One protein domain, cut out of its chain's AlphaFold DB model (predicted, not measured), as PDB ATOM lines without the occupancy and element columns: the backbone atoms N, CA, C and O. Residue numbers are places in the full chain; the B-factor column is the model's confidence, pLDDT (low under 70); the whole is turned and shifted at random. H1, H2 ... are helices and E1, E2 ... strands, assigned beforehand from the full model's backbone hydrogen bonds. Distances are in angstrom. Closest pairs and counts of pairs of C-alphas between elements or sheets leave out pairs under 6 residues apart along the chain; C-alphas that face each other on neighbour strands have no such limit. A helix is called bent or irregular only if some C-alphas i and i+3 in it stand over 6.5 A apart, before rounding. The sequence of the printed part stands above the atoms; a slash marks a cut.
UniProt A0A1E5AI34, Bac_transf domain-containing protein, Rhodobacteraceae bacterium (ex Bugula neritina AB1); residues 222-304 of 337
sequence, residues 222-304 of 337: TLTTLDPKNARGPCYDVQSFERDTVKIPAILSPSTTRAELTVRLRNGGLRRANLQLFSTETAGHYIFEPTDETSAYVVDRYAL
ATOM      1  N   THR A 222     -35.053 -40.115  31.411       89.44
ATOM      2  CA  THR A 222     -33.644 -40.486  31.540       89.44
ATOM      3  C   THR A 222     -33.426 -41.248  32.833       89.44
ATOM      4  O   THR A 222     -34.115 -41.022  33.830       89.44
ATOM      5  N   LEU A 223     -32.475 -42.174  32.816       90.88
ATOM      6  CA  LEU A 223     -32.150 -43.019  33.950       90.88
ATOM      7  C   LEU A 223     -30.671 -42.852  34.287       90.88
ATOM      8  O   LEU A 223     -29.804 -43.168  33.482       90.88
ATOM      9  N   THR A 224     -30.385 -42.321  35.472       91.62
ATOM     10  CA  THR A 224     -29.017 -42.139  35.974       91.62
ATOM     11  C   THR A 224     -28.712 -43.232  36.980       91.62
ATOM     12  O   THR A 224     -29.413 -43.350  37.978       91.62
ATOM     13  N   THR A 225     -27.687 -44.041  36.734       90.69
ATOM     14  CA  THR A 225     -27.255 -45.058  37.707       90.69
ATOM     15  C   THR A 225     -26.639 -44.405  38.939       90.69
ATOM     16  O   THR A 225     -26.113 -43.293  38.871       90.69
ATOM     17  N   LEU A 226     -26.739 -45.074  40.083       88.31
ATOM     18  CA  LEU A 226     -26.216 -44.604  41.359       88.31
ATOM     19  C   LEU A 226     -25.258 -45.650  41.928       88.31
ATOM     20  O   LEU A 226     -25.608 -46.827  42.032       88.31
ATOM     21  N   ASP A 227     -24.069 -45.207  42.326       82.19
ATOM     22  CA  ASP A 227     -23.116 -46.023  43.083       82.19
ATOM     23  C   ASP A 227     -23.652 -46.303  44.509       82.19
ATOM     24  O   ASP A 227     -24.483 -45.531  44.999       82.19
ATOM     25  N   PRO A 228     -23.205 -47.352  45.230       78.19
ATOM     26  CA  PRO A 228     -23.471 -47.574  46.653       78.19
ATOM     27  C   PRO A 228     -23.415 -46.338  47.569       78.19
ATOM     28  O   PRO A 228     -24.192 -46.268  48.523       78.19
ATOM     29  N   LYS A 229     -22.568 -45.336  47.283       79.81
ATOM     30  CA  LYS A 229     -22.530 -44.058  48.029       79.81
ATOM     31  C   LYS A 229     -23.580 -43.025  47.574       79.81
ATOM     32  O   LYS A 229     -23.522 -41.869  47.983       79.81
ATOM     33  N   ASN A 230     -24.534 -43.420  46.730       77.88
ATOM     34  CA  ASN A 230     -25.504 -42.574  46.022       77.88
ATOM     35  C   ASN A 230     -24.868 -41.488  45.133       77.88
ATOM     36  O   ASN A 230     -25.509 -40.482  44.819       77.88
ATOM     37  N   ALA A 231     -23.618 -41.680  44.706       83.31
ATOM     38  CA  ALA A 231     -22.994 -40.811  43.715       83.31
ATOM     39  C   ALA A 231     -23.597 -41.086  42.329       83.31
ATOM     40  O   ALA A 231     -23.861 -42.236  41.974       83.31
ATOM     41  N   ARG A 232     -23.826 -40.022  41.548       86.94
ATOM     42  CA  ARG A 232     -24.396 -40.129  40.199       86.94
ATOM     43  C   ARG A 232     -23.375 -40.722  39.236       86.94
ATOM     44  O   ARG A 232     -22.312 -40.147  39.035       86.94
ATOM     45  N   GLY A 233     -23.736 -41.852  38.649       85.88
ATOM     46  CA  GLY A 233     -23.009 -42.516  37.580       85.88
ATOM     47  C   GLY A 233     -23.511 -42.104  36.190       85.88
ATOM     48  O   GLY A 233     -24.097 -41.027  36.027       85.88
ATOM     49  N   PRO A 234     -23.291 -42.949  35.168       87.00
ATOM     50  CA  PRO A 234     -23.744 -42.685  33.807       87.00
ATOM     51  C   PRO A 234     -25.269 -42.542  33.704       87.00
ATOM     52  O   PRO A 234     -26.039 -43.212  34.404       87.00
ATOM     53  N   CYS A 235     -25.680 -41.655  32.795       90.06
ATOM     54  CA  CYS A 235     -27.067 -41.359  32.461       90.06
ATOM     55  C   CYS A 235     -27.418 -41.956  31.097       90.06
ATOM     56  O   CYS A 235     -26.678 -41.785  30.131       90.06
ATOM     57  N   TYR A 236     -28.568 -42.617  31.026       89.56
ATOM     58  CA  TYR A 236     -29.048 -43.331  29.851       89.56
ATOM     59  C   TYR A 236     -30.422 -42.827  29.428       89.56
ATOM     60  O   TYR A 236     -31.288 -42.568  30.270       89.56
ATOM     61  N   ASP A 237     -30.644 -42.753  28.120       87.38
ATOM     62  CA  ASP A 237     -31.975 -42.526  27.569       87.38
ATOM     63  C   ASP A 237     -32.812 -43.802  27.665       87.38
ATOM     64  O   ASP A 237     -32.366 -44.902  27.318       87.38
ATOM     65  N   VAL A 238     -34.049 -43.660  28.141       86.69
ATOM     66  CA  VAL A 238     -34.962 -44.790  28.317       86.69
ATOM     67  C   VAL A 238     -35.642 -45.126  26.988       86.69
ATOM     68  O   VAL A 238     -36.421 -44.345  26.442       86.69
ATOM     69  N   GLN A 239     -35.384 -46.328  26.470       84.00
ATOM     70  CA  GLN A 239     -35.946 -46.806  25.203       84.00
ATOM     71  C   GLN A 239     -37.403 -47.267  25.349       84.00
ATOM     72  O   GLN A 239     -38.228 -47.010  24.467       84.00
ATOM     73  N   SER A 240     -37.743 -47.931  26.456       81.50
ATOM     74  CA  SER A 240     -39.120 -48.277  26.829       81.50
ATOM     75  C   SER A 240     -39.288 -48.291  28.347       81.50
ATOM     76  O   SER A 240     -38.331 -48.524  29.081       81.50
ATOM     77  N   PHE A 241     -40.503 -48.002  28.811       83.50
ATOM     78  CA  PHE A 241     -40.861 -47.996  30.228       83.50
ATOM     79  C   PHE A 241     -42.311 -48.465  30.361       83.50
ATOM     80  O   PHE A 241     -43.243 -47.718  30.056       83.50
ATOM     81  N   GLU A 242     -42.507 -49.728  30.727       81.50
ATOM     82  CA  GLU A 242     -43.799 -50.406  30.647       81.50
ATOM     83  C   GLU A 242     -44.044 -51.250  31.893       81.50
ATOM     84  O   GLU A 242     -43.287 -52.173  32.167       81.50
ATOM     85  N   ARG A 243     -45.142 -50.960  32.606       78.19
ATOM     86  CA  ARG A 243     -45.555 -51.625  33.858       78.19
ATOM     87  C   ARG A 243     -44.471 -51.579  34.940       78.19
ATOM     88  O   ARG A 243     -44.489 -50.656  35.745       78.19
ATOM     89  N   ASP A 244     -43.582 -52.556  34.933       82.69
ATOM     90  CA  ASP A 244     -42.488 -52.844  35.857       82.69
ATOM     91  C   ASP A 244     -41.155 -53.072  35.124       82.69
ATOM     92  O   ASP A 244     -40.143 -53.364  35.749       82.69
ATOM     93  N   THR A 245     -41.127 -52.915  33.801       85.69
ATOM     94  CA  THR A 245     -39.939 -53.111  32.967       85.69
ATOM     95  C   THR A 245     -39.447 -51.800  32.370       85.69
ATOM     96  O   THR A 245     -40.223 -50.932  31.958       85.69
ATOM     97  N   VAL A 246     -38.128 -51.653  32.302       88.56
ATOM     98  CA  VAL A 246     -37.442 -50.543  31.651       88.56
ATOM     99  C   VAL A 246     -36.380 -51.082  30.702       88.56
ATOM    100  O   VAL A 246     -35.630 -51.996  31.044       88.56
ATOM    101  N   LYS A 247     -36.309 -50.502  29.504       87.69
ATOM    102  CA  LYS A 247     -35.270 -50.802  28.522       87.69
ATOM    103  C   LYS A 247     -34.315 -49.629  28.379       87.69
ATOM    104  O   LYS A 247     -34.751 -48.507  28.111       87.69
ATOM    105  N   ILE A 248     -33.022 -49.899  28.500       88.00
ATOM    106  CA  ILE A 248     -31.936 -48.933  28.301       88.00
ATOM    107  C   ILE A 248     -30.878 -49.534  27.360       88.00
ATOM    108  O   ILE A 248     -30.746 -50.754  27.298       88.00
ATOM    109  N   PRO A 249     -30.107 -48.713  26.622       82.88
ATOM    110  CA  PRO A 249     -29.095 -49.199  25.675       82.88
ATOM    111  C   PRO A 249     -27.858 -49.838  26.335       82.88
ATOM    112  O   PRO A 249     -26.906 -50.162  25.633       82.88
ATOM    113  N   ALA A 250     -27.833 -49.980  27.662       80.69
ATOM    114  CA  ALA A 250     -26.657 -50.386  28.418       80.69
ATOM    115  C   ALA A 250     -26.858 -51.718  29.138       80.69
ATOM    116  O   ALA A 250     -27.960 -52.038  29.585       80.69
ATOM    117  N   ILE A 251     -25.757 -52.454  29.285       78.50
ATOM    118  CA  ILE A 251     -25.665 -53.632  30.144       78.50
ATOM    119  C   ILE A 251     -25.082 -53.174  31.480       78.50
ATOM    120  O   ILE A 251     -23.906 -52.837  31.583       78.50
ATOM    121  N   LEU A 252     -25.932 -53.121  32.495       80.44
ATOM    122  CA  LEU A 252     -25.562 -52.815  33.869       80.44
ATOM    123  C   LEU A 252     -24.954 -54.042  34.551       80.44
ATOM    124  O   LEU A 252     -25.448 -55.159  34.412       80.44
ATOM    125  N   SER A 253     -23.896 -53.807  35.319       70.12
ATOM    126  CA  SER A 253     -23.317 -54.740  36.287       70.12
ATOM    127  C   SER A 253     -23.202 -53.969  37.603       70.12
ATOM    128  O   SER A 253     -22.653 -52.866  37.567       70.12
ATOM    129  N   PRO A 254     -23.721 -54.457  38.745       71.69
ATOM    130  CA  PRO A 254     -24.168 -55.820  39.057       71.69
ATOM    131  C   PRO A 254     -25.656 -56.103  38.753       71.69
ATOM    132  O   PRO A 254     -26.395 -55.225  38.308       71.69
ATOM    133  N   SER A 255     -26.099 -57.342  39.033       74.31
ATOM    134  CA  SER A 255     -27.476 -57.845  38.816       74.31
ATOM    135  C   SER A 255     -28.567 -56.982  39.449       74.31
ATOM    136  O   SER A 255     -29.721 -57.016  39.028       74.31
ATOM    137  N   THR A 256     -28.204 -56.199  40.464       81.75
ATOM    138  CA  THR A 256     -29.072 -55.246  41.145       81.75
ATOM    139  C   THR A 256     -28.383 -53.883  41.190       81.75
ATOM    140  O   THR A 256     -27.360 -53.727  41.848       81.75
ATOM    141  N   THR A 257     -28.931 -52.884  40.495       87.19
ATOM    142  CA  THR A 257     -28.329 -51.542  40.359       87.19
ATOM    143  C   THR A 257     -29.313 -50.466  40.806       87.19
ATOM    144  O   THR A 257     -30.476 -50.487  40.411       87.19
ATOM    145  N   ARG A 258     -28.875 -49.511  41.635       91.81
ATOM    146  CA  ARG A 258     -29.706 -48.351  41.995       91.81
ATOM    147  C   ARG A 258     -29.698 -47.327  40.870       91.81
ATOM    148  O   ARG A 258     -28.675 -47.115  40.225       91.81
ATOM    149  N   ALA A 259     -30.828 -46.668  40.658       92.75
ATOM    150  CA  ALA A 259     -30.959 -45.647  39.636       92.75
ATOM    151  C   ALA A 259     -31.936 -44.536  40.029       92.75
ATOM    152  O   ALA A 259     -32.880 -44.748  40.783       92.75
ATOM    153  N   GLU A 260     -31.738 -43.353  39.467       94.12
ATOM    154  CA  GLU A 260     -32.667 -42.233  39.518       94.12
ATOM    155  C   GLU A 260     -33.315 -42.059  38.138       94.12
ATOM    156  O   GLU A 260     -32.653 -41.721  37.155       94.12
ATOM    157  N   LEU A 261     -34.627 -42.268  38.064       92.44
ATOM    158  CA  LEU A 261     -35.446 -41.915  36.912       92.44
ATOM    159  C   LEU A 261     -35.775 -40.425  36.969       92.44
ATOM    160  O   LEU A 261     -36.394 -39.961  37.926       92.44
ATOM    161  N   THR A 262     -35.439 -39.687  35.918       91.06
ATOM    162  CA  THR A 262     -35.839 -38.291  35.730       91.06
ATOM    163  C   THR A 262     -36.889 -38.187  34.628       91.06
ATOM    164  O   THR A 262     -36.684 -38.647  33.510       91.06
ATOM    165  N   VAL A 263     -38.012 -37.539  34.947       87.56
ATOM    166  CA  VAL A 263     -39.111 -37.232  34.027       87.56
ATOM    167  C   VAL A 263     -39.178 -35.728  33.792       87.56
ATOM    168  O   VAL A 263     -39.351 -34.948  34.736       87.56
ATOM    169  N   ARG A 264     -39.086 -35.313  32.530       84.38
ATOM    170  CA  ARG A 264     -39.190 -33.906  32.123       84.38
ATOM    171  C   ARG A 264     -40.633 -33.535  31.766       84.38
ATOM    172  O   ARG A 264     -41.291 -34.227  30.999       84.38
ATOM    173  N   LEU A 265     -41.145 -32.444  32.336       77.81
ATOM    174  CA  LEU A 265     -42.528 -31.979  32.148       77.81
ATOM    175  C   LEU A 265     -42.631 -30.834  31.124       77.81
ATOM    176  O   LEU A 265     -41.658 -30.131  30.863       77.81
ATOM    177  N   ARG A 266     -43.853 -30.568  30.623       68.12
ATOM    178  CA  ARG A 266     -44.151 -29.472  29.664       68.12
ATOM    179  C   ARG A 266     -43.659 -28.094  30.085       68.12
ATOM    180  O   ARG A 266     -43.330 -27.281  29.237       68.12
ATOM    181  N   ASN A 267     -43.682 -27.817  31.382       65.06
ATOM    182  CA  ASN A 267     -43.314 -26.518  31.937       65.06
ATOM    183  C   ASN A 267     -41.814 -26.414  32.268       65.06
ATOM    184  O   ASN A 267     -41.440 -25.556  33.058       65.06
ATOM    185  N   GLY A 268     -40.985 -27.335  31.765       71.00
ATOM    186  CA  GLY A 268     -39.558 -27.421  32.086       71.00
ATOM    187  C   GLY A 268     -39.255 -28.013  33.467       71.00
ATOM    188  O   GLY A 268     -38.094 -28.218  33.807       71.00
ATOM    189  N   GLY A 269     -40.275 -28.324  34.273       79.62
ATOM    190  CA  GLY A 269     -40.085 -28.938  35.582       79.62
ATOM    191  C   GLY A 269     -39.574 -30.376  35.478       79.62
ATOM    192  O   GLY A 269     -40.006 -31.136  34.614       79.62
ATOM    193  N   LEU A 270     -38.710 -30.771  36.412       86.56
ATOM    194  CA  LEU A 270     -38.232 -32.148  36.542       86.56
ATOM    195  C   LEU A 270     -38.962 -32.871  37.679       86.56
ATOM    196  O   LEU A 270     -39.304 -32.278  38.710       86.56
ATOM    197  N   ARG A 271     -39.221 -34.163  37.498       88.38
ATOM    198  CA  ARG A 271     -39.656 -35.085  38.554       88.38
ATOM    199  C   ARG A 271     -38.678 -36.240  38.615       88.38
ATOM    200  O   ARG A 271     -38.238 -36.703  37.574       88.38
ATOM    201  N   ARG A 272     -38.327 -36.666  39.824       91.69
ATOM    202  CA  ARG A 272     -37.325 -37.705  40.051       91.69
ATOM    203  C   ARG A 272     -37.923 -38.833  40.875       91.69
ATOM    204  O   ARG A 272     -38.755 -38.565  41.743       91.69
ATOM    205  N   ALA A 273     -37.521 -40.058  40.574       91.50
ATOM    206  CA  ALA A 273     -37.892 -41.261  41.303       91.50
ATOM    207  C   ALA A 273     -36.659 -42.145  41.469       91.50
ATOM    208  O   ALA A 273     -35.958 -42.408  40.497       91.50
ATOM    209  N   ASN A 274     -36.425 -42.621  42.683       93.31
ATOM    210  CA  ASN A 274     -35.385 -43.594  42.968       93.31
ATOM    211  C   ASN A 274     -35.926 -45.003  42.712       93.31
ATOM    212  O   ASN A 274     -37.009 -45.367  43.184       93.31
ATOM    213  N   LEU A 275     -35.173 -45.774  41.939       93.50
ATOM    214  CA  LEU A 275     -35.504 -47.114  41.485       93.50
ATOM    215  C   LEU A 275     -34.384 -48.085  41.859       93.50
ATOM    216  O   LEU A 275     -33.198 -47.752  41.810       93.50
ATOM    217  N   GLN A 276     -34.776 -49.309  42.170       92.81
ATOM    218  CA  GLN A 276     -33.914 -50.474  42.172       92.81
ATOM    219  C   GLN A 276     -34.143 -51.219  40.856       92.81
ATOM    220  O   GLN A 276     -35.282 -51.539  40.528       92.81
ATOM    221  N   LEU A 277     -33.085 -51.443  40.082       91.44
ATOM    222  CA  LEU A 277     -33.131 -52.195  38.831       91.44
ATOM    223  C   LEU A 277     -32.611 -53.609  39.047       91.44
ATOM    224  O   LEU A 277     -31.570 -53.778  39.682       91.44
ATOM    225  N   PHE A 278     -33.292 -54.581  38.455       90.00
ATOM    226  CA  PHE A 278     -32.949 -55.997  38.464       90.00
ATOM    227  C   PHE A 278     -32.715 -56.460  37.029       90.00
ATOM    228  O   PHE A 278     -33.551 -56.231  36.150       90.00
ATOM    229  N   SER A 279     -31.565 -57.081  36.776       86.62
ATOM    230  CA  SER A 279     -31.238 -57.653  35.470       86.62
ATOM    231  C   SER A 279     -32.234 -58.746  35.091       86.62
ATOM    232  O   SER A 279     -32.538 -59.612  35.910       86.62
ATOM    233  N   THR A 280     -32.692 -58.734  33.842       85.94
ATOM    234  CA  THR A 280     -33.463 -59.840  33.256       85.94
ATOM    235  C   THR A 280     -32.576 -60.706  32.359       85.94
ATOM    236  O   THR A 280     -31.443 -60.332  32.057       85.94
ATOM    237  N   GLU A 281     -33.100 -61.841  31.891       83.19
ATOM    238  CA  GLU A 281     -32.418 -62.701  30.909       83.19
ATOM    239  C   GLU A 281     -32.150 -61.980  29.576       83.19
ATOM    240  O   GLU A 281     -31.231 -62.334  28.841       83.19
ATOM    241  N   THR A 282     -32.931 -60.941  29.257       82.25
ATOM    242  CA  THR A 282     -32.768 -60.164  28.027       82.25
ATOM    243  C   THR A 282     -31.892 -58.940  28.279       82.25
ATOM    244  O   THR A 282     -32.254 -58.035  29.033       82.25
ATOM    245  N   ALA A 283     -30.755 -58.859  27.585       82.56
ATOM    246  CA  ALA A 283     -29.844 -57.722  27.685       82.56
ATOM    247  C   ALA A 283     -30.557 -56.377  27.431       82.56
ATOM    248  O   ALA A 283     -31.435 -56.251  26.567       82.56
ATOM    249  N   GLY A 284     -30.191 -55.366  28.223       83.62
ATOM    250  CA  GLY A 284     -30.785 -54.030  28.169       83.62
ATOM    251  C   GLY A 284     -32.203 -53.927  28.740       83.62
ATOM    252  O   GLY A 284     -32.733 -52.818  28.784       83.62
ATOM    253  N   HIS A 285     -32.818 -55.031  29.182       87.00
ATOM    254  CA  HIS A 285     -34.117 -55.032  29.854       87.00
ATOM    255  C   HIS A 285     -33.926 -55.271  31.349       87.00
ATOM    256  O   HIS A 285     -33.244 -56.209  31.776       87.00
ATOM    257  N   TYR A 286     -34.559 -54.416  32.140       89.62
ATOM    258  CA  TYR A 286     -34.498 -54.450  33.591       89.62
ATOM    259  C   TYR A 286     -35.904 -54.412  34.167       89.62
ATOM    260  O   TYR A 286     -36.742 -53.637  33.705       89.62
ATOM    261  N   ILE A 287     -36.147 -55.213  35.199       89.94
ATOM    262  CA  ILE A 287     -37.298 -55.003  36.077       89.94
ATOM    263  C   ILE A 287     -36.925 -53.864  37.022       89.94
ATOM    264  O   ILE A 287     -35.797 -53.813  37.509       89.94
ATOM    265  N   PHE A 288     -37.834 -52.927  37.262       90.62
ATOM    266  CA  PHE A 288     -37.620 -51.841  38.204       90.62
ATOM    267  C   PHE A 288     -38.606 -51.919  39.364       90.62
ATOM    268  O   PHE A 288     -39.792 -52.192  39.189       90.62
ATOM    269  N   GLU A 289     -38.130 -51.557  40.549       90.19
ATOM    270  CA  GLU A 289     -38.963 -51.355  41.727       90.19
ATOM    271  C   GLU A 289     -38.673 -49.979  42.338       90.19
ATOM    272  O   GLU A 289     -37.514 -49.648  42.601       90.19
ATOM    273  N   PRO A 290     -39.688 -49.130  42.568       90.50
ATOM    274  CA  PRO A 290     -39.482 -47.872  43.274       90.50
ATOM    275  C   PRO A 290     -39.013 -48.113  44.712       90.50
ATOM    276  O   PRO A 290     -39.631 -48.880  45.445       90.50
ATOM    277  N   THR A 291     -37.966 -47.411  45.150       90.25
ATOM    278  CA  THR A 291     -37.370 -47.632  46.483       90.25
ATOM    279  C   THR A 291     -38.220 -47.092  47.631       90.25
ATOM    280  O   THR A 291     -38.024 -47.455  48.788       90.25
ATOM    281  N   ASP A 292     -39.133 -46.170  47.332       88.44
ATOM    282  CA  ASP A 292     -40.009 -45.538  48.309       88.44
ATOM    283  C   ASP A 292     -41.349 -45.134  47.682       88.44
ATOM    284  O   ASP A 292     -41.529 -45.087  46.460       88.44
ATOM    285  N   GLU A 293     -42.310 -44.794  48.540       84.06
ATOM    286  CA  GLU A 293     -43.667 -44.461  48.118       84.06
ATOM    287  C   GLU A 293     -43.724 -43.228  47.190       84.06
ATOM    288  O   GLU A 293     -44.585 -43.156  46.308       84.06
ATOM    289  N   THR A 294     -42.842 -42.240  47.383       85.44
ATOM    290  CA  THR A 294     -42.816 -41.001  46.587       85.44
ATOM    291  C   THR A 294     -42.329 -41.307  45.185       85.44
ATOM    292  O   THR A 294     -42.942 -40.865  44.212       85.44
ATOM    293  N   SER A 295     -41.281 -42.121  45.088       87.25
ATOM    294  CA  SER A 295     -40.777 -42.650  43.825       87.25
ATOM    295  C   SER A 295     -41.856 -43.459  43.102       87.25
ATOM    296  O   SER A 295     -42.109 -43.213  41.922       87.25
ATOM    297  N   ALA A 296     -42.599 -44.314  43.817       84.06
ATOM    298  CA  ALA A 296     -43.724 -45.061  43.245       84.06
ATOM    299  C   ALA A 296     -44.817 -44.137  42.684       84.06
ATOM    300  O   ALA A 296     -45.314 -44.349  41.578       84.06
ATOM    301  N   TYR A 297     -45.161 -43.064  43.403       82.94
ATOM    302  CA  TYR A 297     -46.099 -42.056  42.905       82.94
ATOM    303  C   TYR A 297     -45.587 -41.349  41.647       82.94
ATOM    304  O   TYR A 297     -46.367 -41.106  40.722       82.94
ATOM    305  N   VAL A 298     -44.300 -40.994  41.610       84.25
ATOM    306  CA  VAL A 298     -43.719 -40.312  40.452       84.25
ATOM    307  C   VAL A 298     -43.776 -41.209  39.217       84.25
ATOM    308  O   VAL A 298     -44.220 -40.752  38.163       84.25
ATOM    309  N   VAL A 299     -43.424 -42.486  39.368       83.50
ATOM    310  CA  VAL A 299     -43.525 -43.490  38.305       83.50
ATOM    311  C   VAL A 299     -44.968 -43.626  37.810       83.50
ATOM    312  O   VAL A 299     -45.237 -43.389  36.631       83.50
ATOM    313  N   ASP A 300     -45.920 -43.908  38.703       77.69
ATOM    314  CA  ASP A 300     -47.338 -44.096  38.355       77.69
ATOM    315  C   ASP A 300     -47.915 -42.901  37.587       77.69
ATOM    316  O   ASP A 300     -48.656 -43.051  36.609       77.69
ATOM    317  N   ARG A 301     -47.614 -41.690  38.063       78.44
ATOM    318  CA  ARG A 301     -48.235 -40.461  37.573       78.44
ATOM    319  C   ARG A 301     -47.568 -39.900  36.330       78.44
ATOM    320  O   ARG A 301     -48.280 -39.397  35.460       78.44
ATOM    321  N   TYR A 302     -46.241 -39.891  36.302       78.56
ATOM    322  CA  TYR A 302     -45.471 -39.148  35.308       78.56
ATOM    323  C   TYR A 302     -44.781 -40.057  34.290       78.56
ATOM    324  O   TYR A 302     -44.601 -39.605  33.167       78.56
ATOM    325  N   ALA A 303     -44.439 -41.300  34.647       78.19
ATOM    326  CA  ALA A 303     -43.821 -42.251  33.719       78.19
ATOM    327  C   ALA A 303     -44.854 -43.176  33.047       78.19
ATOM    328  O   ALA A 303     -44.795 -43.375  31.840       78.19
ATOM    329  N   LEU A 304     -45.830 -43.701  33.800       75.50
ATOM    330  CA  LEU A 304     -46.848 -44.626  33.269       75.50
ATOM    331  C   LEU A 304     -48.173 -43.944  32.902       75.50
ATOM    332  O   LEU A 304     -48.935 -44.447  32.078       75.50
TER     333      LEU A 304
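What this domain is: This is residues 222 to 304 of the 337 residues of the protein "Bac_transf domain-containing protein" of Rhodobacteraceae bacterium (ex Bugula neritina AB1) (UniProt A0A1E5AI34). One antiparallel sheet of seven strands is curled like part of a barrel and folded back on itself at E6, with E2, E1 and E5 partly facing E7, E4 and E3. The long hairpin of E5 and E6 runs through the body, and the one helix, H1, packs across it on the sheet. The printed part has 83 residues, with seven named strands followed by one named helix; the sheet's order is E2, E1, E5, E6, E7, E4, E3, and the class is mixed. It is compact, with a radius of gyration of the C-alphas of 11.9 A and spans of 35 by 27 by 22 A.

Where its parts are: The two longest strands are E5, residues 256 to 264, 25.3 A, and E6, residues 270 to 279, 26.5 A, which bends by 54 degrees at residue 276. Before them come E1, residues 222 to 226, 13.0 A, starting at C-alpha 222 (-33.644, -40.486, 31.540), E2, residues 232 to 237, 14.9 A, E3, residues 240 to 242, 6.4 A, and E4, residues 245 to 247, 6.8 A. E7, residues 285 to 290, measures 16.1 A. H1, residues 293 to 303, measures 14.6 A and ends at C-alpha 303 (-43.821, -42.251, 33.719). H1 is neither bent nor irregular, but only just: C-alphas 300 and 303 are 6.1 A apart.

How they stand to each other: The sheet is a folded sheet, one sheet bent back into two leaves that face each other, with E6 as the hinge and 12 pairs of C-alphas within 11 A between the leaves. E5 and E6 form a hairpin at 153 degrees, with N 259 and O 275 2.8 A apart, within hydrogen-bond range. E1 pairs with E5 through N 224 and O 260, 2.9 A, and with edge strand E2, in a hairpin, through N 225 and O 234, 3.0 A. E6 and E7 form a hairpin at 122 degrees, with N 278 and O 287 at 2.8 A. E7 and E4 pair through N 246 and O 286, 2.8 A, and E4 and edge strand E3, a hairpin, through N 245 and O 242, 2.8 A. E5, E6 and E7 are a meander, each strand the antiparallel neighbour of the one before; with E4, the antiparallel neighbour of E7, they make a Greek key of four strands in a row. E2 runs on into E3 across a break of 2 residues, at 92 degrees. H1 is on the sheet, at a height over the sheet of 7.1 A, over E6 and only just over E5, with 3 of its C-alphas. It runs across the strands, at 72 degrees to E6 on the local plane; the closest C-alphas, of Ala 273 and Ser 295, are 4.1 A apart. Every O i to N i+4 pair in H1 is within hydrogen-bond range.

The domain as a whole: The two C-alphas farthest apart, of Asn 267 and Glu 281, are 37.8 A apart. The printed part has no cut and no long link; the link from E4 to E5 is short, the others tight. The mean pLDDT of the printed part is 84.7, and residues 266 to 267 are under 70.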